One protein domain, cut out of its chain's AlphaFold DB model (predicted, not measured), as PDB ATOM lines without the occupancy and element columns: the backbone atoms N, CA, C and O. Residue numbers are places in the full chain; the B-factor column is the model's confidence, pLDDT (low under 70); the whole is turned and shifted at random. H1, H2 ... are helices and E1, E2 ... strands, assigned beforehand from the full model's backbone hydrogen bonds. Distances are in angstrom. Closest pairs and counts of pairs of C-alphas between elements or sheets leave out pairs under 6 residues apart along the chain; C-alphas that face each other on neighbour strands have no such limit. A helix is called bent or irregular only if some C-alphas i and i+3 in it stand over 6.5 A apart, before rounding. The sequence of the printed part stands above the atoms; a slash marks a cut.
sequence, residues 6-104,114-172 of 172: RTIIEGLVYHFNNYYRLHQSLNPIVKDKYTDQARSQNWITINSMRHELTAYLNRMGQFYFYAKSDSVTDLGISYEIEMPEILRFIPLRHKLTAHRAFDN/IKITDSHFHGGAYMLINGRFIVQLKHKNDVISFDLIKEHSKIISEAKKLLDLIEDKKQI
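AT A GLANCE: This is residues 6 to 104 and 114 to 172 of the 172 residues of an uncharacterized protein of Brumimicrobium salinarum (UniProt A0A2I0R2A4). A small, strongly twisted three-stranded sheet, E1, E2 and E3, stands off one side of a long bundle of three helices, H1, H4 and H8; H7 crosses over one face of the sheet and packs on H4. Short H2 and H3 lie at one end of the molecule, short H5 and H6 toward the other. The printed part has 158 residues, with named elements in the order H1 to H7, E1, E2, E3, H8; the sheet's order is E1, E2, E3, antiparallel throughout, and the class is mostly helix. The whole is compact, with a radius of gyration of the C-alphas of 17.2 A, but elongated, spanning 61 by 33 by 26 A.

IN THESE COORDINATES: The strands are E1, residues 124 to 129, E2, residues 132 to 139, 21.9 A long, and E3, residues 142 to 147. H8, residues 148 to 170, 31.6 A, follows E3 directly and ends at C-alpha 170 (5.873, -44.062, -81.752). H1, residues 6 to 25, 28.7 A, begins at C-alpha 6 (-7.632, -49.987, -78.314). H2 is residues 28 to 32, H3 36 to 41, H4 43 to 67, 36.2 A, H5 70 to 73, H6 79 to 82, and H7 84 to 98, 22.2 A. H7 and H8 are irregular: C-alphas 88 and 91 are 7.2 A apart, C-alphas 150 and 153 7.3 A.

HOW THE PARTS SIT: The sheet is a meander, each strand the antiparallel neighbour of the one before, with hairpins E1 and E2, where N 127 and O 134 are 2.8 A apart, and E2 and E3, where N 137 and O 144 are 2.8 A apart, both within hydrogen-bond range. H7 and H4 are on the same face, at heights over the sheet of 8.7 and 11.4 A; H7 runs across the strands, H4 slantwise to them. H4 touches H7 with residues 54 to 64 alone, at a steep tilt of 60 degrees, closest C-alphas Leu 57 and Arg 93, 5.7 A. H1 touches H4, opposite ways at a shallow tilt of 20 degrees, closest C-alphas Tyr 19 and Met 49, 5.2 A. H8, the hub, touches H1 (Ala 159 and Ile 9, closest C-alphas, 7.1 A), H7 (Ile 155 and Ile 86, 6.1 A) and H6 (Leu 162 and Glu 82, 6.1 A). H5 is close to H8 but not clearly touching. H2 and H3 only just touch, with 3 pairs of C-alphas within 8 A, only at the corner. Every O i to N i+4 pair is within hydrogen-bond range in H1, H2, H3 and H4, 9 of 11 in H7 and 17 of 19 in H8; H5 and H6 are too short for one.

THE WHOLE: The C-alphas farthest apart, Gln 37 and Ile 172, are 60.6 A apart. Residues 105 to 113 are not printed, and C-alphas 104 and 114 are 15.1 A apart across this cut, on the link from H7 to E1. The links printed whole are tight. Mean pLDDT of the printed part is 82.3; residues 6, 27 to 40, 97 to 104, 114 to 125 and 172 are under 70.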
ATOM      1  N   ARG A   6      -6.698 -49.058 -77.652       67.06
ATOM      2  CA  ARG A   6      -7.632 -49.987 -78.314       67.06
ATOM      3  C   ARG A   6      -8.911 -50.227 -77.504       67.06
ATOM      4  O   ARG A   6      -9.987 -50.335 -78.091       67.06
ATOM      5  N   THR A   7      -8.839 -50.171 -76.173       80.88
ATOM      6  CA  THR A   7     -10.020 -50.330 -75.299       80.88
ATOM      7  C   THR A   7     -11.023 -49.185 -75.439       80.88
ATOM      8  O   THR A   7     -12.210 -49.362 -75.158       80.88
ATOM      9  N   ILE A   8     -10.590 -48.005 -75.908       84.12
ATOM     10  CA  ILE A   8     -11.498 -46.874 -76.124       84.12
ATOM     11  C   ILE A   8     -12.369 -47.117 -77.364       84.12
ATOM     12  O   ILE A   8     -13.589 -46.947 -77.292       84.12
ATOM     13  N   ILE A   9     -11.767 -47.571 -78.470       91.44
ATOM     14  CA  ILE A   9     -12.501 -47.928 -79.697       91.44
ATOM     15  C   ILE A   9     -13.401 -49.139 -79.454       91.44
ATOM     16  O   ILE A   9     -14.565 -49.124 -79.854       91.44
ATOM     17  N   GLU A  10     -12.912 -50.159 -78.750       93.00
ATOM     18  CA  GLU A  10     -13.729 -51.307 -78.340       93.00
ATOM     19  C   GLU A  10     -14.951 -50.866 -77.529       93.00
ATOM     20  O   GLU A  10     -16.055 -51.356 -77.761       93.00
ATOM     21  N   GLY A  11     -14.793 -49.874 -76.645       93.25
ATOM     22  CA  GLY A  11     -15.905 -49.263 -75.922       93.25
ATOM     23  C   GLY A  11     -16.941 -48.602 -76.841       93.25
ATOM     24  O   GLY A  11     -18.140 -48.757 -76.615       93.25
ATOM     25  N   LEU A  12     -16.509 -47.891 -77.890       95.81
ATOM     26  CA  LEU A  12     -17.424 -47.309 -78.884       95.81
ATOM     27  C   LEU A  12     -18.202 -48.409 -79.615       95.81
ATOM     28  O   LEU A  12     -19.427 -48.341 -79.722       95.81
ATOM     29  N   VAL A  13     -17.506 -49.441 -80.089       97.31
ATOM     30  CA  VAL A  13     -18.120 -50.581 -80.787       97.31
ATOM     31  C   VAL A  13     -19.093 -51.330 -79.874       97.31
ATOM     32  O   VAL A  13     -20.200 -51.659 -80.294       97.31
ATOM     33  N   TYR A  14     -18.728 -51.543 -78.611       96.44
ATOM     34  CA  TYR A  14     -19.570 -52.199 -77.613       96.44
ATOM     35  C   TYR A  14     -20.906 -51.471 -77.415       96.44
ATOM     36  O   TYR A  14     -21.971 -52.073 -77.578       96.44
ATOM     37  N   HIS A  15     -20.862 -50.166 -77.127       96.44
ATOM     38  CA  HIS A  15     -22.077 -49.379 -76.897       96.44
ATOM     39  C   HIS A  15     -22.932 -49.257 -78.163       96.44
ATOM     40  O   HIS A  15     -24.159 -49.337 -78.094       96.44
ATOM     41  N   PHE A  16     -22.302 -49.151 -79.338       98.00
ATOM     42  CA  PHE A  16     -23.017 -49.196 -80.610       98.00
ATOM     43  C   PHE A  16     -23.752 -50.526 -80.816       98.00
ATOM     44  O   PHE A  16     -24.940 -50.523 -81.127       98.00
ATOM     45  N   ASN A  17     -23.084 -51.661 -80.605       97.88
ATOM     46  CA  ASN A  17     -23.688 -52.979 -80.799       97.88
ATOM     47  C   ASN A  17     -24.870 -53.208 -79.851       97.88
ATOM     48  O   ASN A  17     -25.917 -53.709 -80.270       97.88
ATOM     49  N   ASN A  18     -24.741 -52.794 -78.587       96.06
ATOM     50  CA  ASN A  18     -25.843 -52.850 -77.630       96.06
ATOM     51  C   ASN A  18     -27.015 -51.971 -78.060       96.06
ATOM     52  O   ASN A  18     -28.151 -52.449 -78.101       96.06
ATOM     53  N   TYR A  19     -26.738 -50.720 -78.431       95.50
ATOM     54  CA  TYR A  19     -27.742 -49.804 -78.954       95.50
ATOM     55  C   TYR A  19     -28.466 -50.395 -80.167       95.50
ATOM     56  O   TYR A  19     -29.695 -50.412 -80.218       95.50
ATOM     57  N   TYR A  20     -27.710 -50.913 -81.135       95.81
ATOM     58  CA  TYR A  20     -28.243 -51.456 -82.376       95.81
ATOM     59  C   TYR A  20     -29.113 -52.689 -82.120       95.81
ATOM     60  O   TYR A  20     -30.215 -52.786 -82.658       95.81
ATOM     61  N   ARG A  21     -28.683 -53.591 -81.231       94.88
ATOM     62  CA  ARG A  21     -29.483 -54.748 -80.806       94.88
ATOM     63  C   ARG A  21     -30.808 -54.318 -80.175       94.88
ATOM     64  O   ARG A  21     -31.852 -54.868 -80.519       94.88
ATOM     65  N   LEU A  22     -30.783 -53.320 -79.291       91.94
ATOM     66  CA  LEU A  22     -31.997 -52.785 -78.672       91.94
ATOM     67  C   LEU A  22     -32.921 -52.132 -79.714       91.94
ATOM     68  O   LEU A  22     -34.119 -52.406 -79.717       91.94
ATOM     69  N   HIS A  23     -32.365 -51.361 -80.651       90.44
ATOM     70  CA  HIS A  23     -33.104 -50.794 -81.782       90.44
ATOM     71  C   HIS A  23     -33.793 -51.875 -82.633       90.44
ATOM     72  O   HIS A  23     -34.949 -51.712 -83.026       90.44
ATOM     73  N   GLN A  24     -33.119 -52.998 -82.900       90.25
ATOM     74  CA  GLN A  24     -33.725 -54.116 -83.629       90.25
ATOM     75  C   GLN A  24     -34.840 -54.798 -82.827       90.25
ATOM     76  O   GLN A  24     -35.832 -55.223 -83.414       90.25
ATOM     77  N   SER A  25     -34.712 -54.844 -81.498       86.56
ATOM     78  CA  SER A  25     -35.721 -55.416 -80.598       86.56
ATOM     79  C   SER A  25     -36.961 -54.535 -80.389       86.56
ATOM     80  O   SER A  25     -37.954 -55.006 -79.836       86.56
ATOM     81  N   LEU A  26     -36.929 -53.265 -80.816       83.50
ATOM     82  CA  LEU A  26     -38.089 -52.381 -80.714       83.50
ATOM     83  C   LEU A  26     -39.243 -52.905 -81.573       83.50
ATOM     84  O   LEU A  26     -39.087 -53.155 -82.772       83.50
ATOM     85  N   ASN A  27     -40.418 -53.005 -80.947       68.50
ATOM     86  CA  ASN A  27     -41.648 -53.457 -81.587       68.50
ATOM     87  C   ASN A  27     -41.938 -52.632 -82.866       68.50
ATOM     88  O   ASN A  27     -41.882 -51.399 -82.802       68.50
ATOM     89  N   PRO A  28     -42.289 -53.269 -84.005       65.50
ATOM     90  CA  PRO A  28     -42.638 -52.580 -85.252       65.50
ATOM     91  C   PRO A  28     -43.681 -51.468 -85.083       65.50
ATOM     92  O   PRO A  28     -43.581 -50.432 -85.730       65.50
ATOM     93  N   ILE A  29     -44.623 -51.626 -84.146       57.94
ATOM     94  CA  ILE A  29     -45.662 -50.626 -83.857       57.94
ATOM     95  C   ILE A  29     -45.043 -49.276 -83.458       57.94
ATOM     96  O   ILE A  29     -45.553 -48.233 -83.853       57.94
ATOM     97  N   VAL A  30     -43.911 -49.278 -82.744       60.38
ATOM     98  CA  VAL A  30     -43.183 -48.055 -82.347       60.38
ATOM     99  C   VAL A  30     -42.456 -47.413 -83.532       60.38
ATOM    100  O   VAL A  30     -42.220 -46.204 -83.515       60.38
ATOM    101  N   LYS A  31     -42.093 -48.198 -84.555       59.06
ATOM    102  CA  LYS A  31     -41.416 -47.692 -85.759       59.06
ATOM    103  C   LYS A  31     -42.374 -46.887 -86.642       59.06
ATOM    104  O   LYS A  31     -41.933 -45.890 -87.206       59.06
ATOM    105  N   ASP A  32     -43.657 -47.259 -86.660       55.94
ATOM    106  CA  ASP A  32     -44.668 -46.661 -87.544       55.94
ATOM    107  C   ASP A  32     -45.649 -45.704 -86.838       55.94
ATOM    108  O   ASP A  32     -46.150 -44.770 -87.467       55.94
ATOM    109  N   LYS A  33     -45.958 -45.905 -85.544       55.38
ATOM    110  CA  LYS A  33     -46.917 -45.069 -84.795       55.38
ATOM    111  C   LYS A  33     -46.468 -44.811 -83.358       55.38
ATOM    112  O   LYS A  33     -46.432 -45.699 -82.509       55.38
ATOM    113  N   TYR A  34     -46.205 -43.543 -83.060       60.94
ATOM    114  CA  TYR A  34     -45.783 -43.100 -81.735       60.94
ATOM    115  C   TYR A  34     -46.996 -42.794 -80.843       60.94
ATOM    116  O   TYR A  34     -47.382 -41.640 -80.672       60.94
ATOM    117  N   THR A  35     -47.640 -43.834 -80.305       62.91
ATOM    118  CA  THR A  35     -48.692 -43.675 -79.285       62.91
ATOM    119  C   THR A  35     -48.093 -43.747 -77.878       62.91
ATOM    120  O   THR A  35     -47.099 -44.441 -77.648       62.91
ATOM    121  N   ASP A  36     -48.706 -43.068 -76.905       63.31
ATOM    122  CA  ASP A  36     -48.252 -43.115 -75.505       63.31
ATOM    123  C   ASP A  36     -48.297 -44.540 -74.920       63.31
ATOM    124  O   ASP A  36     -47.455 -44.916 -74.107       63.31
ATOM    125  N   GLN A  37     -49.206 -45.389 -75.408       63.31
ATOM    126  CA  GLN A  37     -49.267 -46.803 -75.034       63.31
ATOM    127  C   GLN A  37     -48.064 -47.602 -75.569       63.31
ATOM    128  O   GLN A  37     -47.478 -48.402 -74.838       63.31
ATOM    129  N   ALA A  38     -47.644 -47.353 -76.815       64.25
ATOM    130  CA  ALA A  38     -46.463 -47.988 -77.398       64.25
ATOM    131  C   ALA A  38     -45.167 -47.546 -76.688       64.25
ATOM    132  O   ALA A  38     -44.261 -48.364 -76.498       64.25
ATOM    133  N   ARG A  39     -45.104 -46.284 -76.231       64.88
ATOM    134  CA  ARG A  39     -44.020 -45.765 -75.376       64.88
ATOM    135  C   ARG A  39     -43.944 -46.498 -74.042       64.88
ATOM    136  O   ARG A  39     -42.871 -46.985 -73.700       64.88
ATOM    137  N   SER A  40     -45.058 -46.614 -73.320       66.94
ATOM    138  CA  SER A  40     -45.095 -47.290 -72.015       66.94
ATOM    139  C   SER A  40     -44.669 -48.755 -72.116       66.94
ATOM    140  O   SER A  40     -43.868 -49.218 -71.307       66.94
ATOM    141  N   GLN A  41     -45.109 -49.466 -73.162       70.69
ATOM    142  CA  GLN A  41     -44.747 -50.873 -73.362       70.69
ATOM    143  C   GLN A  41     -43.254 -51.079 -73.680       70.69
ATOM    144  O   GLN A  41     -42.692 -52.120 -73.348       70.69
ATOM    145  N   ASN A  42     -42.603 -50.096 -74.312       77.44
ATOM    146  CA  ASN A  42     -41.194 -50.171 -74.719       77.44
ATOM    147  C   ASN A  42     -40.276 -49.291 -73.856       77.44
ATOM    148  O   ASN A  42     -39.113 -49.086 -74.204       77.44
ATOM    149  N   TRP A  43     -40.775 -48.774 -72.730       79.12
ATOM    150  CA  TRP A  43     -40.076 -47.804 -71.884       79.12
ATOM    151  C   TRP A  43     -38.685 -48.276 -71.450       79.12
ATOM    152  O   TRP A  43     -37.725 -47.505 -71.489       79.12
ATOM    153  N   ILE A  44     -38.565 -49.554 -71.074       83.06
ATOM    154  CA  ILE A  44     -37.292 -50.161 -70.669       83.06
ATOM    155  C   ILE A  44     -36.309 -50.133 -71.844       83.06
ATOM    156  O   ILE A  44     -35.226 -49.573 -71.708       83.06
ATOM    157  N   THR A  45     -36.709 -50.641 -73.013       85.25
ATOM    158  CA  THR A  45     -35.874 -50.666 -74.224       85.25
ATOM    159  C   THR A  45     -35.444 -49.264 -74.650       85.25
ATOM    160  O   THR A  45     -34.265 -49.038 -74.915       85.25
ATOM    161  N   ILE A  46     -36.370 -48.301 -74.662       83.56
ATOM    162  CA  ILE A  46     -36.096 -46.903 -75.029       83.56
ATOM    163  C   ILE A  46     -35.084 -46.278 -74.058       83.56
ATOM    164  O   ILE A  46     -34.138 -45.620 -74.491       83.56
ATOM    165  N   ASN A  47     -35.222 -46.506 -72.748       82.62
ATOM    166  CA  ASN A  47     -34.248 -46.007 -71.778       82.62
ATOM    167  C   ASN A  47     -32.891 -46.691 -71.885       82.62
ATOM    168  O   ASN A  47     -31.874 -46.007 -71.787       82.62
ATOM    169  N   SER A  48     -32.857 -48.004 -72.113       84.75
ATOM    170  CA  SER A  48     -31.610 -48.727 -72.359       84.75
ATOM    171  C   SER A  48     -30.904 -48.188 -73.604       84.75
ATOM    172  O   SER A  48     -29.707 -47.939 -73.562       84.75
ATOM    173  N   MET A  49     -31.636 -47.896 -74.681       88.88
ATOM    174  CA  MET A  49     -31.065 -47.263 -75.874       88.88
ATOM    175  C   MET A  49     -30.502 -45.873 -75.577       88.88
ATOM    176  O   MET A  49     -29.402 -45.551 -76.021       88.88
ATOM    177  N   ARG A  50     -31.223 -45.047 -74.811       87.25
ATOM    178  CA  ARG A  50     -30.721 -43.732 -74.388       87.25
ATOM    179  C   ARG A  50     -29.441 -43.869 -73.558       87.25
ATOM    180  O   ARG A  50     -28.504 -43.110 -73.772       87.25
ATOM    181  N   HIS A  51     -29.389 -44.845 -72.653       87.56
ATOM    182  CA  HIS A  51     -28.203 -45.127 -71.849       87.56
ATOM    183  C   HIS A  51     -26.994 -45.497 -72.718       87.56
ATOM    184  O   HIS A  51     -25.937 -44.884 -72.576       87.56
ATOM    185  N   GLU A  52     -27.153 -46.436 -73.656       93.00
ATOM    186  CA  GLU A  52     -26.071 -46.841 -74.565       93.00
ATOM    187  C   GLU A  52     -25.598 -45.681 -75.453       93.00
ATOM    188  O   GLU A  52     -24.400 -45.505 -75.663       93.00
ATOM    189  N   LEU A  53     -26.518 -44.830 -75.919       92.31
ATOM    190  CA  LEU A  53     -26.192 -43.619 -76.672       92.31
ATOM    191  C   LEU A  53     -25.348 -42.632 -75.848       92.31
ATOM    192  O   LEU A  53     -24.321 -42.145 -76.324       92.31
ATOM    193  N   THR A  54     -25.746 -42.352 -74.607       88.75
ATOM    194  CA  THR A  54     -24.977 -41.483 -73.703       88.75
ATOM    195  C   THR A  54     -23.601 -42.077 -73.404       88.75
ATOM    196  O   THR A  54     -22.597 -41.364 -73.436       88.75
ATOM    197  N   ALA A  55     -23.523 -43.387 -73.159       90.94
ATOM    198  CA  ALA A  55     -22.267 -44.085 -72.914       90.94
ATOM    199  C   ALA A  55     -21.328 -44.039 -74.135       90.94
ATOM    200  O   ALA A  55     -20.129 -43.788 -73.984       90.94
ATOM    201  N   TYR A  56     -21.873 -44.172 -75.348       94.94
ATOM    202  CA  TYR A  56     -21.132 -43.992 -76.597       94.94
ATOM    203  C   TYR A  56     -20.538 -42.581 -76.704       94.94
ATOM    204  O   TYR A  56     -19.333 -42.425 -76.907       94.94
ATOM    205  N   LEU A  57     -21.354 -41.540 -76.497       93.50
ATOM    206  CA  LEU A  57     -20.892 -40.147 -76.522       93.50
ATOM    207  C   LEU A  57     -19.832 -39.874 -75.447       93.50
ATOM    208  O   LEU A  57     -18.866 -39.150 -75.690       93.50
ATOM    209  N   ASN A  58     -19.969 -40.480 -74.267       91.38
ATOM    210  CA  ASN A  58     -18.962 -40.411 -73.212       91.38
ATOM    211  C   ASN A  58     -17.624 -41.001 -73.654       91.38
ATOM    212  O   ASN A  58     -16.586 -40.364 -73.461       91.38
ATOM    213  N   ARG A  59     -17.648 -42.183 -74.277       93.62
ATOM    214  CA  ARG A  59     -16.444 -42.836 -74.793       93.62
ATOM    215  C   ARG A  59     -15.792 -42.027 -75.914       93.62
ATOM    216  O   ARG A  59     -14.576 -41.869 -75.916       93.62
ATOM    217  N   MET A  60     -16.596 -41.432 -76.793       95.31
ATOM    218  CA  MET A  60     -16.124 -40.526 -77.844       95.31
ATOM    219  C   MET A  60     -15.432 -39.292 -77.247       95.31
ATOM    220  O   MET A  60     -14.365 -38.893 -77.703       95.31
ATOM    221  N   GLY A  61     -15.986 -38.726 -76.172       94.44
ATOM    222  CA  GLY A  61     -15.345 -37.633 -75.439       94.44
ATOM    223  C   GLY A  61     -14.001 -38.031 -74.820       94.44
ATOM    224  O   GLY A  61     -13.053 -37.257 -74.891       94.44
ATOM    225  N   GLN A  62     -13.897 -39.233 -74.243       93.50
ATOM    226  CA  GLN A  62     -12.622 -39.750 -73.722       93.50
ATOM    227  C   GLN A  62     -11.573 -39.876 -74.830       93.50
ATOM    228  O   GLN A  62     -10.439 -39.449 -74.630       93.50
ATOM    229  N   PHE A  63     -11.963 -40.399 -75.997       95.50
ATOM    230  CA  PHE A  63     -11.083 -40.480 -77.161       95.50
ATOM    231  C   PHE A  63     -10.588 -39.096 -77.597       95.50
ATOM    232  O   PHE A  63      -9.392 -38.903 -77.784       95.50
ATOM    233  N   TYR A  64     -11.486 -38.109 -77.667       96.25
ATOM    234  CA  TYR A  64     -11.119 -36.733 -78.000       96.25
ATOM    235  C   TYR A  64     -10.100 -36.130 -77.024       96.25
ATOM    236  O   TYR A  64      -9.127 -35.517 -77.456       96.25
ATOM    237  N   PHE A  65     -10.280 -36.313 -75.712       95.38
ATOM    238  CA  PHE A  65      -9.315 -35.797 -74.734       95.38
ATOM    239  C   PHE A  65      -7.971 -36.521 -74.788       95.38
ATOM    240  O   PHE A  65      -6.946 -35.890 -74.546       95.38
ATOM    241  N   TYR A  66      -7.965 -37.812 -75.122       94.44
ATOM    242  CA  TYR A  66      -6.730 -38.545 -75.387       94.44
ATOM    243  C   TYR A  66      -6.003 -37.974 -76.614       94.44
ATOM    244  O   TYR A  66      -4.840 -37.596 -76.509       94.44
ATOM    245  N   ALA A  67      -6.710 -37.807 -77.733       95.19
ATOM    246  CA  ALA A  67      -6.175 -37.237 -78.969       95.19
ATOM    247  C   ALA A  67      -5.632 -35.806 -78.800       95.19
ATOM    248  O   ALA A  67      -4.673 -35.421 -79.456       95.19
ATOM    249  N   LYS A  68      -6.243 -35.030 -77.899       95.81
ATOM    250  CA  LYS A  68      -5.829 -33.666 -77.556       95.81
ATOM    251  C   LYS A  68      -4.649 -33.597 -76.574       95.81
ATOM    252  O   LYS A  68      -4.114 -32.516 -76.350       95.81
ATOM    253  N   SER A  69      -4.289 -34.700 -75.924       95.00
ATOM    254  CA  SER A  69      -3.239 -34.690 -74.903       95.00
ATOM    255  C   SER A  69      -1.853 -34.440 -75.499       95.00
ATOM    256  O   SER A  69      -1.590 -34.853 -76.630       95.00
ATOM    257  N   ASP A  70      -0.953 -33.875 -74.688       94.50
ATOM    258  CA  ASP A  70       0.450 -33.626 -75.054       94.50
ATOM    259  C   ASP A  70       1.114 -34.888 -75.631       94.50
ATOM    260  O   ASP A  70       1.800 -34.843 -76.644       94.50
ATOM    261  N   SER A  71       0.782 -36.061 -75.076       90.88
ATOM    262  CA  SER A  71       1.310 -37.356 -75.530       90.88
ATOM    263  C   SER A  71       1.009 -37.711 -76.993       90.88
ATOM    264  O   SER A  71       1.717 -38.531 -77.574       90.88
ATOM    265  N   VAL A  72      -0.032 -37.117 -77.581       93.25
ATOM    266  CA  VAL A  72      -0.390 -37.279 -78.995       93.25
ATOM    267  C   VAL A  72       0.076 -36.075 -79.806       93.25
ATOM    268  O   VAL A  72       0.634 -36.245 -80.889       93.25
ATOM    269  N   THR A  73      -0.115 -34.855 -79.301       93.50
ATOM    270  CA  THR A  73       0.246 -33.636 -80.039       93.50
ATOM    271  C   THR A  73       1.756 -33.462 -80.196       93.50
ATOM    272  O   THR A  73       2.194 -32.975 -81.237       93.50
ATOM    273  N   ASP A  74       2.562 -33.922 -79.233       95.12
ATOM    274  CA  ASP A  74       4.032 -33.870 -79.290       95.12
ATOM    275  C   ASP A  74       4.607 -34.791 -80.382       95.12
ATOM    276  O   ASP A  74       5.735 -34.596 -80.833       95.12
ATOM    277  N   LEU A  75       3.811 -35.745 -80.883       94.38
ATOM    278  CA  LEU A  75       4.141 -36.561 -82.062       94.38
ATOM    279  C   LEU A  75       3.984 -35.785 -83.387       94.38
ATOM    280  O   LEU A  75       4.197 -36.342 -84.468       94.38
ATOM    281  N   GLY A  76       3.575 -34.512 -83.327       93.25
ATOM    282  CA  GLY A  76       3.287 -33.674 -84.491       93.25
ATOM    283  C   GLY A  76       1.984 -34.045 -85.204       93.25
ATOM    284  O   GLY A  76       1.811 -33.710 -86.375       93.25
ATOM    285  N   ILE A  77       1.079 -34.759 -84.530       93.94
ATOM    286  CA  ILE A  77      -0.212 -35.177 -85.080       93.94
ATOM    287  C   ILE A  77      -1.256 -34.095 -84.788       93.94
ATOM    288  O   ILE A  77      -1.565 -33.801 -83.634       93.94
ATOM    289  N   SER A  78      -1.837 -33.517 -85.839       94.31
ATOM    290  CA  SER A  78      -2.931 -32.548 -85.722       94.31
ATOM    291  C   SER A  78      -4.273 -33.267 -85.633       94.31
ATOM    292  O   SER A  78      -4.925 -33.522 -86.648       94.31
ATOM    293  N   TYR A  79      -4.703 -33.593 -84.414       94.00
ATOM    294  CA  TYR A  79      -5.949 -34.329 -84.195       94.00
ATOM    295  C   TYR A  79      -7.173 -33.631 -84.809       94.00
ATOM    296  O   TYR A  79      -8.132 -34.294 -85.195       94.00
ATOM    297  N   GLU A  80      -7.154 -32.304 -84.948       95.31
ATOM    298  CA  GLU A  80      -8.250 -31.557 -85.552       95.31
ATOM    299  C   GLU A  80      -8.458 -31.861 -87.036       95.31
ATOM    300  O   GLU A  80      -9.580 -31.773 -87.536       95.31
ATOM    301  N   ILE A  81      -7.381 -32.232 -87.727       95.69
ATOM    302  CA  ILE A  81      -7.403 -32.619 -89.138       95.69
ATOM    303  C   ILE A  81      -7.833 -34.082 -89.274       95.69
ATOM    304  O   ILE A  81      -8.549 -34.436 -90.209       95.69
ATOM    305  N   GLU A  82      -7.422 -34.926 -88.329       95.94
ATOM    306  CA  GLU A  82      -7.597 -36.376 -88.426       95.94
ATOM    307  C   GLU A  82      -8.971 -36.877 -87.969       95.94
ATOM    308  O   GLU A  82      -9.418 -37.924 -88.442       95.94
ATOM    309  N   MET A  83      -9.664 -36.143 -87.091       95.94
ATOM    310  CA  MET A  83     -10.985 -36.541 -86.580       95.94
ATOM    311  C   MET A  83     -12.067 -35.438 -86.652       95.94
ATOM    312  O   MET A  83     -12.662 -35.064 -85.630       95.94
ATOM    313  N   PRO A  84     -12.346 -34.884 -87.850       96.38
ATOM    314  CA  PRO A  84     -13.296 -33.784 -88.015       96.38
ATOM    315  C   PRO A  84     -14.737 -34.153 -87.624       96.38
ATOM    316  O   PRO A  84     -15.469 -33.298 -87.118       96.38
ATOM    317  N   GLU A  85     -15.165 -35.404 -87.813       95.38
ATOM    318  CA  GLU A  85     -16.504 -35.862 -87.435       95.38
ATOM    319  C   GLU A  85     -16.663 -35.956 -85.917       95.38
ATOM    320  O   GLU A  85     -17.646 -35.475 -85.352       95.38
ATOM    321  N   ILE A  86     -15.660 -36.510 -85.231       95.56
ATOM    322  CA  ILE A  86     -15.653 -36.556 -83.764       95.56
ATOM    323  C   ILE A  86     -15.717 -35.135 -83.198       95.56
ATOM    324  O   ILE A  86     -16.552 -34.861 -82.330       95.56
ATOM    325  N   LEU A  87     -14.900 -34.213 -83.727       95.88
ATOM    326  CA  LEU A  87     -14.897 -32.804 -83.322       95.88
ATOM    327  C   LEU A  87     -16.256 -32.130 -83.488       95.88
ATOM    328  O   LEU A  87     -16.690 -31.405 -82.584       95.88
ATOM    329  N   ARG A  88     -16.949 -32.400 -84.600       94.69
ATOM    330  CA  ARG A  88     -18.294 -31.873 -84.869       94.69
ATOM    331  C   ARG A  88     -19.270 -32.192 -83.735       94.69
ATOM    332  O   ARG A  88     -20.129 -31.370 -83.417       94.69
ATOM    333  N   PHE A  89     -19.122 -33.345 -83.083       95.06
ATOM    334  CA  PHE A  89     -20.031 -33.816 -82.036       95.06
ATOM    335  C   PHE A  89     -19.558 -33.568 -80.595       95.06
ATOM    336  O   PHE A  89     -20.309 -33.821 -79.648       95.06
ATOM    337  N   ILE A  90     -18.370 -33.002 -80.379       93.75
ATOM    338  CA  ILE A  90     -17.904 -32.645 -79.028       93.75
ATOM    339  C   ILE A  90     -18.826 -31.644 -78.309       93.75
ATOM    340  O   ILE A  90     -19.107 -31.864 -77.124       93.75
ATOM    341  N   PRO A  91     -19.385 -30.604 -78.962       91.00
ATOM    342  CA  PRO A  91     -20.358 -29.727 -78.311       91.00
ATOM    343  C   PRO A  91     -21.594 -30.479 -77.789       91.00
ATOM    344  O   PRO A  91     -22.058 -30.196 -76.680       91.00
ATOM    345  N   LEU A  92     -22.090 -31.475 -78.539       88.31
ATOM    346  CA  LEU A  92     -23.192 -32.344 -78.106       88.31
ATOM    347  C   LEU A  92     -22.818 -33.127 -76.852       88.31
ATOM    348  O   LEU A  92     -23.550 -33.093 -75.864       88.31
ATOM    349  N   ARG A  93     -21.652 -33.782 -76.869       88.56
ATOM    350  CA  ARG A  93     -21.130 -34.517 -75.712       88.56
ATOM    351  C   ARG A  93     -21.044 -33.609 -74.489       88.56
ATOM    352  O   ARG A  93     -21.517 -33.988 -73.421       88.56
ATOM    353  N   HIS A  94     -20.458 -32.419 -74.623       86.81
ATOM    354  CA  HIS A  94     -20.331 -31.464 -73.517       86.81
ATOM    355  C   HIS A  94     -21.690 -31.072 -72.941       86.81
ATOM    356  O   HIS A  94     -21.855 -31.071 -71.724       86.81
ATOM    357  N   LYS A  95     -22.681 -30.805 -73.798       83.12
ATOM    358  CA  LYS A  95     -24.025 -30.440 -73.346       83.12
ATOM    359  C   LYS A  95     -24.739 -31.598 -72.648       83.12
ATOM    360  O   LYS A  95     -25.291 -31.393 -71.574       83.12
ATOM    361  N   LEU A  96     -24.723 -32.797 -73.228       76.94
ATOM    362  CA  LEU A  96     -25.460 -33.946 -72.691       76.94
ATOM    363  C   LEU A  96     -24.876 -34.476 -71.377       76.94
ATOM    364  O   LEU A  96     -25.625 -34.898 -70.504       76.94
ATOM    365  N   THR A  97     -23.554 -34.419 -71.214       69.00
ATOM    366  CA  THR A  97     -22.850 -35.008 -70.056       69.00
ATOM    367  C   THR A  97     -22.653 -34.024 -68.900       69.00
ATOM    368  O   THR A  97     -22.446 -34.442 -67.761       69.00
ATOM    369  N   ALA A  98     -22.779 -32.713 -69.149       63.28
ATOM    370  CA  ALA A  98     -22.813 -31.700 -68.091       63.28
ATOM    371  C   ALA A  98     -24.040 -31.856 -67.175       63.28
ATOM    372  O   ALA A  98     -24.003 -31.486 -66.001       63.28
ATOM    373  N   HIS A  99     -25.124 -32.439 -67.688       57.75
ATOM    374  CA  HIS A  99     -26.361 -32.643 -66.950       57.75
ATOM    375  C   HIS A  99     -26.427 -34.078 -66.401       57.75
ATOM    376  O   HIS A  99     -27.171 -34.917 -66.901       57.75
ATOM    377  N   ARG A 100     -25.678 -34.343 -65.316       50.50
ATOM    378  CA  ARG A 100     -25.647 -35.631 -64.577       50.50
ATOM    379  C   ARG A 100     -27.019 -36.151 -64.106       50.50
ATOM    380  O   ARG A 100     -27.112 -37.294 -63.670       50.50
ATOM    381  N   ALA A 101     -28.080 -35.348 -64.213       49.72
ATOM    382  CA  ALA A 101     -29.463 -35.789 -64.016       49.72
ATOM    383  C   ALA A 101     -29.876 -36.910 -64.994       49.72
ATOM    384  O   ALA A 101     -30.712 -37.739 -64.648       49.72
ATOM    385  N   PHE A 102     -29.259 -36.989 -66.180       48.84
ATOM    386  CA  PHE A 102     -29.504 -38.072 -67.141       48.84
ATOM    387  C   PHE A 102     -28.862 -39.414 -66.744       48.84
ATOM    388  O   PHE A 102     -29.350 -40.460 -67.171       48.84
ATOM    389  N   ASP A 103     -27.809 -39.402 -65.920       42.50
ATOM    390  CA  ASP A 103     -27.003 -40.594 -65.617       42.50
ATOM    391  C   ASP A 103     -27.506 -41.390 -64.399       42.50
ATOM    392  O   ASP A 103     -27.094 -42.535 -64.206       42.50
ATOM    393  N   ASN A 104     -28.401 -40.832 -63.570       43.56
ATOM    394  CA  ASN A 104     -28.838 -41.484 -62.331       43.56
ATOM    395  C   ASN A 104     -30.345 -41.318 -62.036       43.56
ATOM    396  O   ASN A 104     -30.710 -40.573 -61.128       43.56
ATOM    397  N   ILE A 114     -43.365 -38.962 -67.658       38.62
ATOM    398  CA  ILE A 114     -42.327 -38.137 -68.253       38.62
ATOM    399  C   ILE A 114     -42.874 -37.858 -69.643       38.62
ATOM    400  O   ILE A 114     -42.724 -38.662 -70.567       38.62
ATOM    401  N   LYS A 115     -43.600 -36.744 -69.776       32.09
ATOM    402  CA  LYS A 115     -43.836 -36.117 -71.057       32.09
ATOM    403  C   LYS A 115     -42.439 -35.972 -71.623       32.09
ATOM    404  O   LYS A 115     -41.678 -35.114 -71.189       32.09
ATOM    405  N   ILE A 116     -42.099 -36.821 -72.590       41.06
ATOM    406  CA  ILE A 116     -40.981 -36.601 -73.505       41.06
ATOM    407  C   ILE A 116     -41.417 -35.447 -74.420       41.06
ATOM    408  O   ILE A 116     -41.666 -35.594 -75.611       41.06
ATOM    409  N   THR A 117     -41.634 -34.310 -73.780       37.12
ATOM    410  CA  THR A 117     -41.446 -32.963 -74.251       37.12
ATOM    411  C   THR A 117     -40.370 -32.433 -73.308       37.12
ATOM    412  O   THR A 117     -40.618 -31.535 -72.505       37.12
ATOM    413  N   ASP A 118     -39.148 -32.970 -73.406       39.97
ATOM    414  CA  ASP A 118     -37.935 -32.297 -72.908       39.97
ATOM    415  C   ASP A 118     -37.657 -31.026 -73.753       39.97
ATOM    416  O   ASP A 118     -36.528 -30.662 -74.058       39.97
ATOM    417  N   SER A 119     -38.720 -30.317 -74.142       34.31
ATOM    418  CA  SER A 119     -38.741 -29.030 -74.825       34.31
ATOM    419  C   SER A 119     -38.416 -27.869 -73.881       34.31
ATOM    420  O   SER A 119     -38.483 -26.720 -74.297       34.31
ATOM    421  N   HIS A 120     -38.071 -28.146 -72.619       32.53
ATOM    422  CA  HIS A 120     -37.734 -27.119 -71.629       32.53
ATOM    423  C   HIS A 120     -36.227 -26.987 -71.374       32.53
ATOM    424  O   HIS A 120     -35.797 -26.036 -70.720       32.53
ATOM    425  N   PHE A 121     -35.391 -27.865 -71.939       39.59
ATOM    426  CA  PHE A 121     -33.944 -27.729 -71.814       39.59
ATOM    427  C   PHE A 121     -33.370 -26.930 -72.981       39.59
ATOM    428  O   PHE A 121     -33.317 -27.376 -74.123       39.59
ATOM    429  N   HIS A 122     -32.905 -25.723 -72.668       37.75
ATOM    430  CA  HIS A 122     -32.224 -24.837 -73.599       37.75
ATOM    431  C   HIS A 122     -30.985 -25.527 -74.193       37.75
ATOM    432  O   HIS A 122     -29.913 -25.578 -73.576       37.75
ATOM    433  N   GLY A 123     -31.146 -26.064 -75.403       45.25
ATOM    434  CA  GLY A 123     -30.066 -26.336 -76.344       45.25
ATOM    435  C   GLY A 123     -30.087 -27.718 -76.982       45.25
ATOM    436  O   GLY A 123     -29.868 -27.774 -78.184       45.25
ATOM    437  N   GLY A 124     -30.337 -28.795 -76.227       54.00
ATOM    438  CA  GLY A 124     -30.174 -30.177 -76.700       54.00
ATOM    439  C   GLY A 124     -31.424 -31.037 -76.511       54.00
ATOM    440  O   GLY A 124     -31.901 -31.129 -75.384       54.00
ATOM    441  N   ALA A 125     -31.934 -31.680 -77.567       67.56
ATOM    442  CA  ALA A 125     -33.129 -32.528 -77.504       67.56
ATOM    443  C   ALA A 125     -32.861 -33.940 -78.050       67.56
ATOM    444  O   ALA A 125     -32.308 -34.098 -79.140       67.56
ATOM    445  N   TYR A 126     -33.287 -34.963 -77.298       73.62
ATOM    446  CA  TYR A 126     -33.427 -36.327 -77.810       73.62
ATOM    447  C   TYR A 126     -34.753 -36.437 -78.558       73.62
ATOM    448  O   TYR A 126     -35.819 -36.220 -77.985       73.62
ATOM    449  N   MET A 127     -34.699 -36.838 -79.820       79.25
ATOM    450  CA  MET A 127     -35.878 -37.148 -80.618       79.25
ATOM    451  C   MET A 127     -35.847 -38.623 -80.979       79.25
ATOM    452  O   MET A 127     -34.854 -39.092 -81.525       79.25
ATOM    453  N   LEU A 128     -36.920 -39.362 -80.693       77.12
ATOM    454  CA  LEU A 128     -37.054 -40.725 -81.201       77.12
ATOM    455  C   LEU A 128     -37.806 -40.684 -82.535       77.12
ATOM    456  O   LEU A 128     -38.995 -40.382 -82.561       77.12
ATOM    457  N   ILE A 129     -37.106 -40.955 -83.634       79.75
ATOM    458  CA  ILE A 129     -37.628 -40.913 -85.003       79.75
ATOM    459  C   ILE A 129     -37.446 -42.295 -85.627       79.75
ATOM    460  O   ILE A 129     -36.320 -42.771 -85.787       79.75
ATOM    461  N   ASN A 130     -38.559 -42.944 -85.974       78.38
ATOM    462  CA  ASN A 130     -38.603 -44.307 -86.520       78.38
ATOM    463  C   ASN A 130     -37.796 -45.299 -85.660       78.38
ATOM    464  O   ASN A 130     -36.963 -46.049 -86.162       78.38
ATOM    465  N   GLY A 131     -37.980 -45.235 -84.338       78.88
ATOM    466  CA  GLY A 131     -37.272 -46.078 -83.371       78.88
ATOM    467  C   GLY A 131     -35.809 -45.699 -83.106       78.88
ATOM    468  O   GLY A 131     -35.178 -46.342 -82.275       78.88
ATOM    469  N   ARG A 132     -35.256 -44.663 -83.747       84.75
ATOM    470  CA  ARG A 132     -33.868 -44.215 -83.541       84.75
ATOM    471  C   ARG A 132     -33.815 -42.921 -82.759       84.75
ATOM    472  O   ARG A 132     -34.628 -42.033 -82.979       84.75
ATOM    473  N   PHE A 133     -32.818 -42.788 -81.900       86.88
ATOM    474  CA  PHE A 133     -32.533 -41.522 -81.240       86.88
ATOM    475  C   PHE A 133     -31.714 -40.628 -82.161       86.88
ATOM    476  O   PHE A 133     -30.610 -40.987 -82.563       86.88
ATOM    477  N   ILE A 134     -32.255 -39.448 -82.431       88.81
ATOM    478  CA  ILE A 134     -31.544 -38.326 -83.021       88.81
ATOM    479  C   ILE A 134     -31.344 -37.294 -81.921       88.81
ATOM    480  O   ILE A 134     -32.310 -36.823 -81.321       88.81
ATOM    481  N   VAL A 135     -30.090 -36.955 -81.642       88.94
ATOM    482  CA  VAL A 135     -29.753 -35.875 -80.714       88.94
ATOM    483  C   VAL A 135     -29.490 -34.623 -81.521       88.94
ATOM    484  O   VAL A 135     -28.647 -34.638 -82.412       88.94
ATOM    485  N   GLN A 136     -30.177 -33.535 -81.202       88.44
ATOM    486  CA  GLN A 136     -29.914 -32.242 -81.823       88.44
ATOM    487  C   GLN A 136     -29.460 -31.223 -80.799       88.44
ATOM    488  O   GLN A 136     -30.006 -31.186 -79.702       88.44
ATOM    489  N   LEU A 137     -28.489 -30.390 -81.170       86.81
ATOM    490  CA  LEU A 137     -28.042 -29.240 -80.396       86.81
ATOM    491  C   LEU A 137     -27.964 -28.012 -81.288       86.81
ATOM    492  O   LEU A 137     -27.190 -27.987 -82.244       86.81
ATOM    493  N   LYS A 138     -28.707 -26.962 -80.930       83.44
ATOM    494  CA  LYS A 138     -28.488 -25.646 -81.533       83.44
ATOM    495  C   LYS A 138     -27.168 -25.088 -81.006       83.44
ATOM    496  O   LYS A 138     -27.030 -24.845 -79.806       83.44
ATOM    497  N   HIS A 139     -26.202 -24.892 -81.893       79.56
ATOM    498  CA  HIS A 139     -24.884 -24.371 -81.558       79.56
ATOM    499  C   HIS A 139     -24.548 -23.203 -82.489       79.56
ATOM    500  O   HIS A 139     -24.348 -23.383 -83.687       79.56
ATOM    501  N   LYS A 140     -24.484 -21.985 -81.931       82.25
ATOM    502  CA  LYS A 140     -24.346 -20.734 -82.699       82.25
ATOM    503  C   LYS A 140     -25.488 -20.595 -83.730       82.25
ATOM    504  O   LYS A 140     -26.651 -20.574 -83.332       82.25
ATOM    505  N   ASN A 141     -25.153 -20.527 -85.021       84.56
ATOM    506  CA  ASN A 141     -26.087 -20.395 -86.144       84.56
ATOM    507  C   ASN A 141     -26.411 -21.737 -86.825       84.56
ATOM    508  O   ASN A 141     -27.013 -21.730 -87.893       84.56
ATOM    509  N   ASP A 142     -26.017 -22.864 -86.228       85.38
ATOM    510  CA  ASP A 142     -26.176 -24.195 -86.817       85.38
ATOM    511  C   ASP A 142     -26.873 -25.173 -85.853       85.38
ATOM    512  O   ASP A 142     -26.990 -24.925 -84.644       85.38
ATOM    513  N   VAL A 143     -27.355 -26.292 -86.393       87.06
ATOM    514  CA  VAL A 143     -27.939 -27.408 -85.646       87.06
ATOM    515  C   VAL A 143     -27.068 -28.639 -85.846       87.06
ATOM    516  O   VAL A 143     -27.076 -29.280 -86.893       87.06
ATOM    517  N   ILE A 144     -26.352 -29.018 -84.792       90.44
ATOM    518  CA  ILE A 144     -25.588 -30.259 -84.769       90.44
ATOM    519  C   ILE A 144     -26.582 -31.396 -84.541       90.44
ATOM    520  O   ILE A 144     -27.256 -31.414 -83.513       90.44
ATOM    521  N   SER A 145     -26.672 -32.335 -85.480       92.31
ATOM    522  CA  SER A 145     -27.564 -33.495 -85.404       92.31
ATOM    523  C   SER A 145     -26.754 -34.786 -85.398       92.31
ATOM    524  O   SER A 145     -25.954 -35.007 -86.300       92.31
ATOM    525  N   PHE A 146     -26.993 -35.649 -84.416       94.25
ATOM    526  CA  PHE A 146     -26.297 -36.918 -84.232       94.25
ATOM    527  C   PHE A 146     -27.279 -38.090 -84.272       94.25
ATOM    528  O   PHE A 146     -28.179 -38.180 -83.434       94.25
ATOM    529  N   ASP A 147     -27.091 -38.991 -85.235       94.56
ATOM    530  CA  ASP A 147     -27.782 -40.281 -85.338       94.56
ATOM    531  C   ASP A 147     -26.728 -41.385 -85.231       94.56
ATOM    532  O   ASP A 147     -25.973 -41.626 -86.171       94.56
ATOM    533  N   LEU A 148     -26.682 -42.069 -84.086       95.44
ATOM    534  CA  LEU A 148     -25.649 -43.066 -83.805       95.44
ATOM    535  C   LEU A 148     -25.542 -44.137 -84.901       95.44
ATOM    536  O   LEU A 148     -24.438 -44.566 -85.218       95.44
ATOM    537  N   ILE A 149     -26.655 -44.547 -85.517       95.31
ATOM    538  CA  ILE A 149     -26.628 -45.576 -86.567       95.31
ATOM    539  C   ILE A 149     -25.956 -45.056 -87.839       95.31
ATOM    540  O   ILE A 149     -25.245 -45.809 -88.501       95.31
ATOM    541  N   LYS A 150     -26.167 -43.782 -88.178       96.50
ATOM    542  CA  LYS A 150     -25.578 -43.166 -89.374       96.50
ATOM    543  C   LYS A 150     -24.113 -42.803 -89.180       96.50
ATOM    544  O   LYS A 150     -23.315 -43.006 -90.087       96.50
ATOM    545  N   GLU A 151     -23.775 -42.265 -88.013       97.50
ATOM    546  CA  GLU A 151     -22.468 -41.641 -87.786       97.50
ATOM    547  C   GLU A 151     -21.395 -42.641 -87.322       97.50
ATOM    548  O   GLU A 151     -20.200 -42.380 -87.461       97.50
ATOM    549  N   HIS A 152     -21.799 -43.804 -86.790       97.12
ATOM    550  CA  HIS A 152     -20.884 -44.770 -86.172       97.12
ATOM    551  C   HIS A 152     -19.701 -45.165 -87.064       97.12
ATOM    552  O   HIS A 152     -18.558 -45.136 -86.612       97.12
ATOM    553  N   SER A 153     -19.950 -45.534 -88.325       97.56
ATOM    554  CA  SER A 153     -18.900 -46.035 -89.221       97.56
ATOM    555  C   SER A 153     -17.811 -44.992 -89.473       97.56
ATOM    556  O   SER A 153     -16.626 -45.324 -89.439       97.56
ATOM    557  N   LYS A 154     -18.203 -43.727 -89.658       97.62
ATOM    558  CA  LYS A 154     -17.271 -42.621 -89.878       97.62
ATOM    559  C   LYS A 154     -16.458 -42.314 -88.621       97.62
ATOM    560  O   LYS A 154     -15.240 -42.218 -88.709       97.62
ATOM    561  N   ILE A 155     -17.106 -42.271 -87.454       97.62
ATOM    562  CA  ILE A 155     -16.428 -42.064 -86.162       97.62
ATOM    563  C   ILE A 155     -15.388 -43.155 -85.899       97.62
ATOM    564  O   ILE A 155     -14.263 -42.856 -85.504       97.62
ATOM    565  N   ILE A 156     -15.733 -44.424 -86.142       97.38
ATOM    566  CA  ILE A 156     -14.785 -45.534 -85.975       97.38
ATOM    567  C   ILE A 156     -13.632 -45.433 -86.974       97.38
ATOM    568  O   ILE A 156     -12.492 -45.704 -86.602       97.38
ATOM    569  N   SER A 157     -13.906 -45.046 -88.221       97.12
ATOM    570  CA  SER A 157     -12.863 -44.868 -89.234       97.12
ATOM    571  C   SER A 157     -11.862 -43.781 -88.838       97.12
ATOM    572  O   SER A 157     -10.661 -44.013 -88.939       97.12
ATOM    573  N   GLU A 158     -12.335 -42.624 -88.367       97.00
ATOM    574  CA  GLU A 158     -11.470 -41.532 -87.897       97.00
ATOM    575  C   GLU A 158     -10.659 -41.947 -86.669       97.00
ATOM    576  O   GLU A 158      -9.450 -41.733 -86.620       97.00
ATOM    577  N   ALA A 159     -11.301 -42.611 -85.702       95.88
ATOM    578  CA  ALA A 159     -10.617 -43.069 -84.501       95.88
ATOM    579  C   ALA A 159      -9.498 -44.072 -84.817       95.88
ATOM    580  O   ALA A 159      -8.400 -43.951 -84.279       95.88
ATOM    581  N   LYS A 160      -9.755 -45.038 -85.709       95.44
ATOM    582  CA  LYS A 160      -8.744 -46.011 -86.148       95.44
ATOM    583  C   LYS A 160      -7.590 -45.334 -86.875       95.44
ATOM    584  O   LYS A 160      -6.451 -45.543 -86.490       95.44
ATOM    585  N   LYS A 161      -7.896 -44.465 -87.846       95.62
ATOM    586  CA  LYS A 161      -6.882 -43.723 -88.604       95.62
ATOM    587  C   LYS A 161      -5.935 -42.958 -87.677       95.62
ATOM    588  O   LYS A 161      -4.725 -43.007 -87.863       95.62
ATOM    589  N   LEU A 162      -6.477 -42.270 -86.670       95.38
ATOM    590  CA  LEU A 162      -5.658 -41.537 -85.709       95.38
ATOM    591  C   LEU A 162      -4.768 -42.474 -84.876       95.38
ATOM    592  O   LEU A 162      -3.608 -42.145 -84.646       95.38
ATOM    593  N   LEU A 163      -5.285 -43.624 -84.430       94.25
ATOM    594  CA  LEU A 163      -4.473 -44.599 -83.692       94.25
ATOM    595  C   LEU A 163      -3.348 -45.181 -84.548       94.25
ATOM    596  O   LEU A 163      -2.231 -45.274 -84.053       94.25
ATOM    597  N   ASP A 164      -3.618 -45.508 -85.812       93.69
ATOM    598  CA  ASP A 164      -2.598 -46.019 -86.733       93.69
ATOM    599  C   ASP A 164      -1.463 -44.988 -86.902       93.69
ATOM    600  O   ASP A 164      -0.290 -45.319 -86.755       93.69
ATOM    601  N   LEU A 165      -1.805 -43.702 -87.071       94.56
ATOM    602  CA  LEU A 165      -0.818 -42.614 -87.136       94.56
ATOM    603  C   LEU A 165       0.009 -42.474 -85.849       94.56
ATOM    604  O   LEU A 165       1.203 -42.181 -85.905       94.56
ATOM    605  N   ILE A 166      -0.619 -42.655 -84.685       93.38
ATOM    606  CA  ILE A 166       0.072 -42.625 -83.390       93.38
ATOM    607  C   ILE A 166       1.028 -43.817 -83.267       93.38
ATOM    608  O   ILE A 166       2.161 -43.637 -82.818       93.38
ATOM    609  N   GLU A 167       0.591 -45.021 -83.648       92.19
ATOM    610  CA  GLU A 167       1.425 -46.228 -83.642       92.19
ATOM    611  C   GLU A 167       2.641 -46.055 -84.570       92.19
ATOM    612  O   GLU A 167       3.765 -46.320 -84.136       92.19
ATOM    613  N   ASP A 168       2.449 -45.515 -85.777       93.25
ATOM    614  CA  ASP A 168       3.525 -45.244 -86.739       93.25
ATOM    615  C   ASP A 168       4.554 -44.240 -86.197       93.25
ATOM    616  O   ASP A 168       5.763 -44.425 -86.345       93.25
ATOM    617  N   LYS A 169       4.096 -43.171 -85.533       91.69
ATOM    618  CA  LYS A 169       4.978 -42.133 -84.975       91.69
ATOM    619  C   LYS A 169       5.748 -42.582 -83.738       91.69
ATOM    620  O   LYS A 169       6.841 -42.080 -83.514       91.69
ATOM    621  N   LYS A 170       5.204 -43.509 -82.944       88.44
ATOM    622  CA  LYS A 170       5.873 -44.062 -81.752       88.44
ATOM    623  C   LYS A 170       7.004 -45.046 -82.090       88.44
ATOM    624  O   LYS A 170       7.785 -45.375 -81.203       88.44
ATOM    625  N   GLN A 171       7.064 -45.558 -83.322       79.50
ATOM    626  CA  GLN A 171       8.105 -46.496 -83.773       79.50
ATOM    627  C   GLN A 171       9.379 -45.805 -84.291       79.50
ATOM    628  O   GLN A 171      10.354 -46.495 -84.590       79.50
ATOM    629  N   ILE A 172       9.364 -44.473 -84.406       56.94
ATOM    630  CA  ILE A 172      10.479 -43.625 -84.855       56.94
ATOM    631  C   ILE A 172      11.172 -43.025 -83.633       56.94
ATOM    632  O   ILE A 172      12.422 -43.049 -83.608       56.94
TER     633      ILE A 172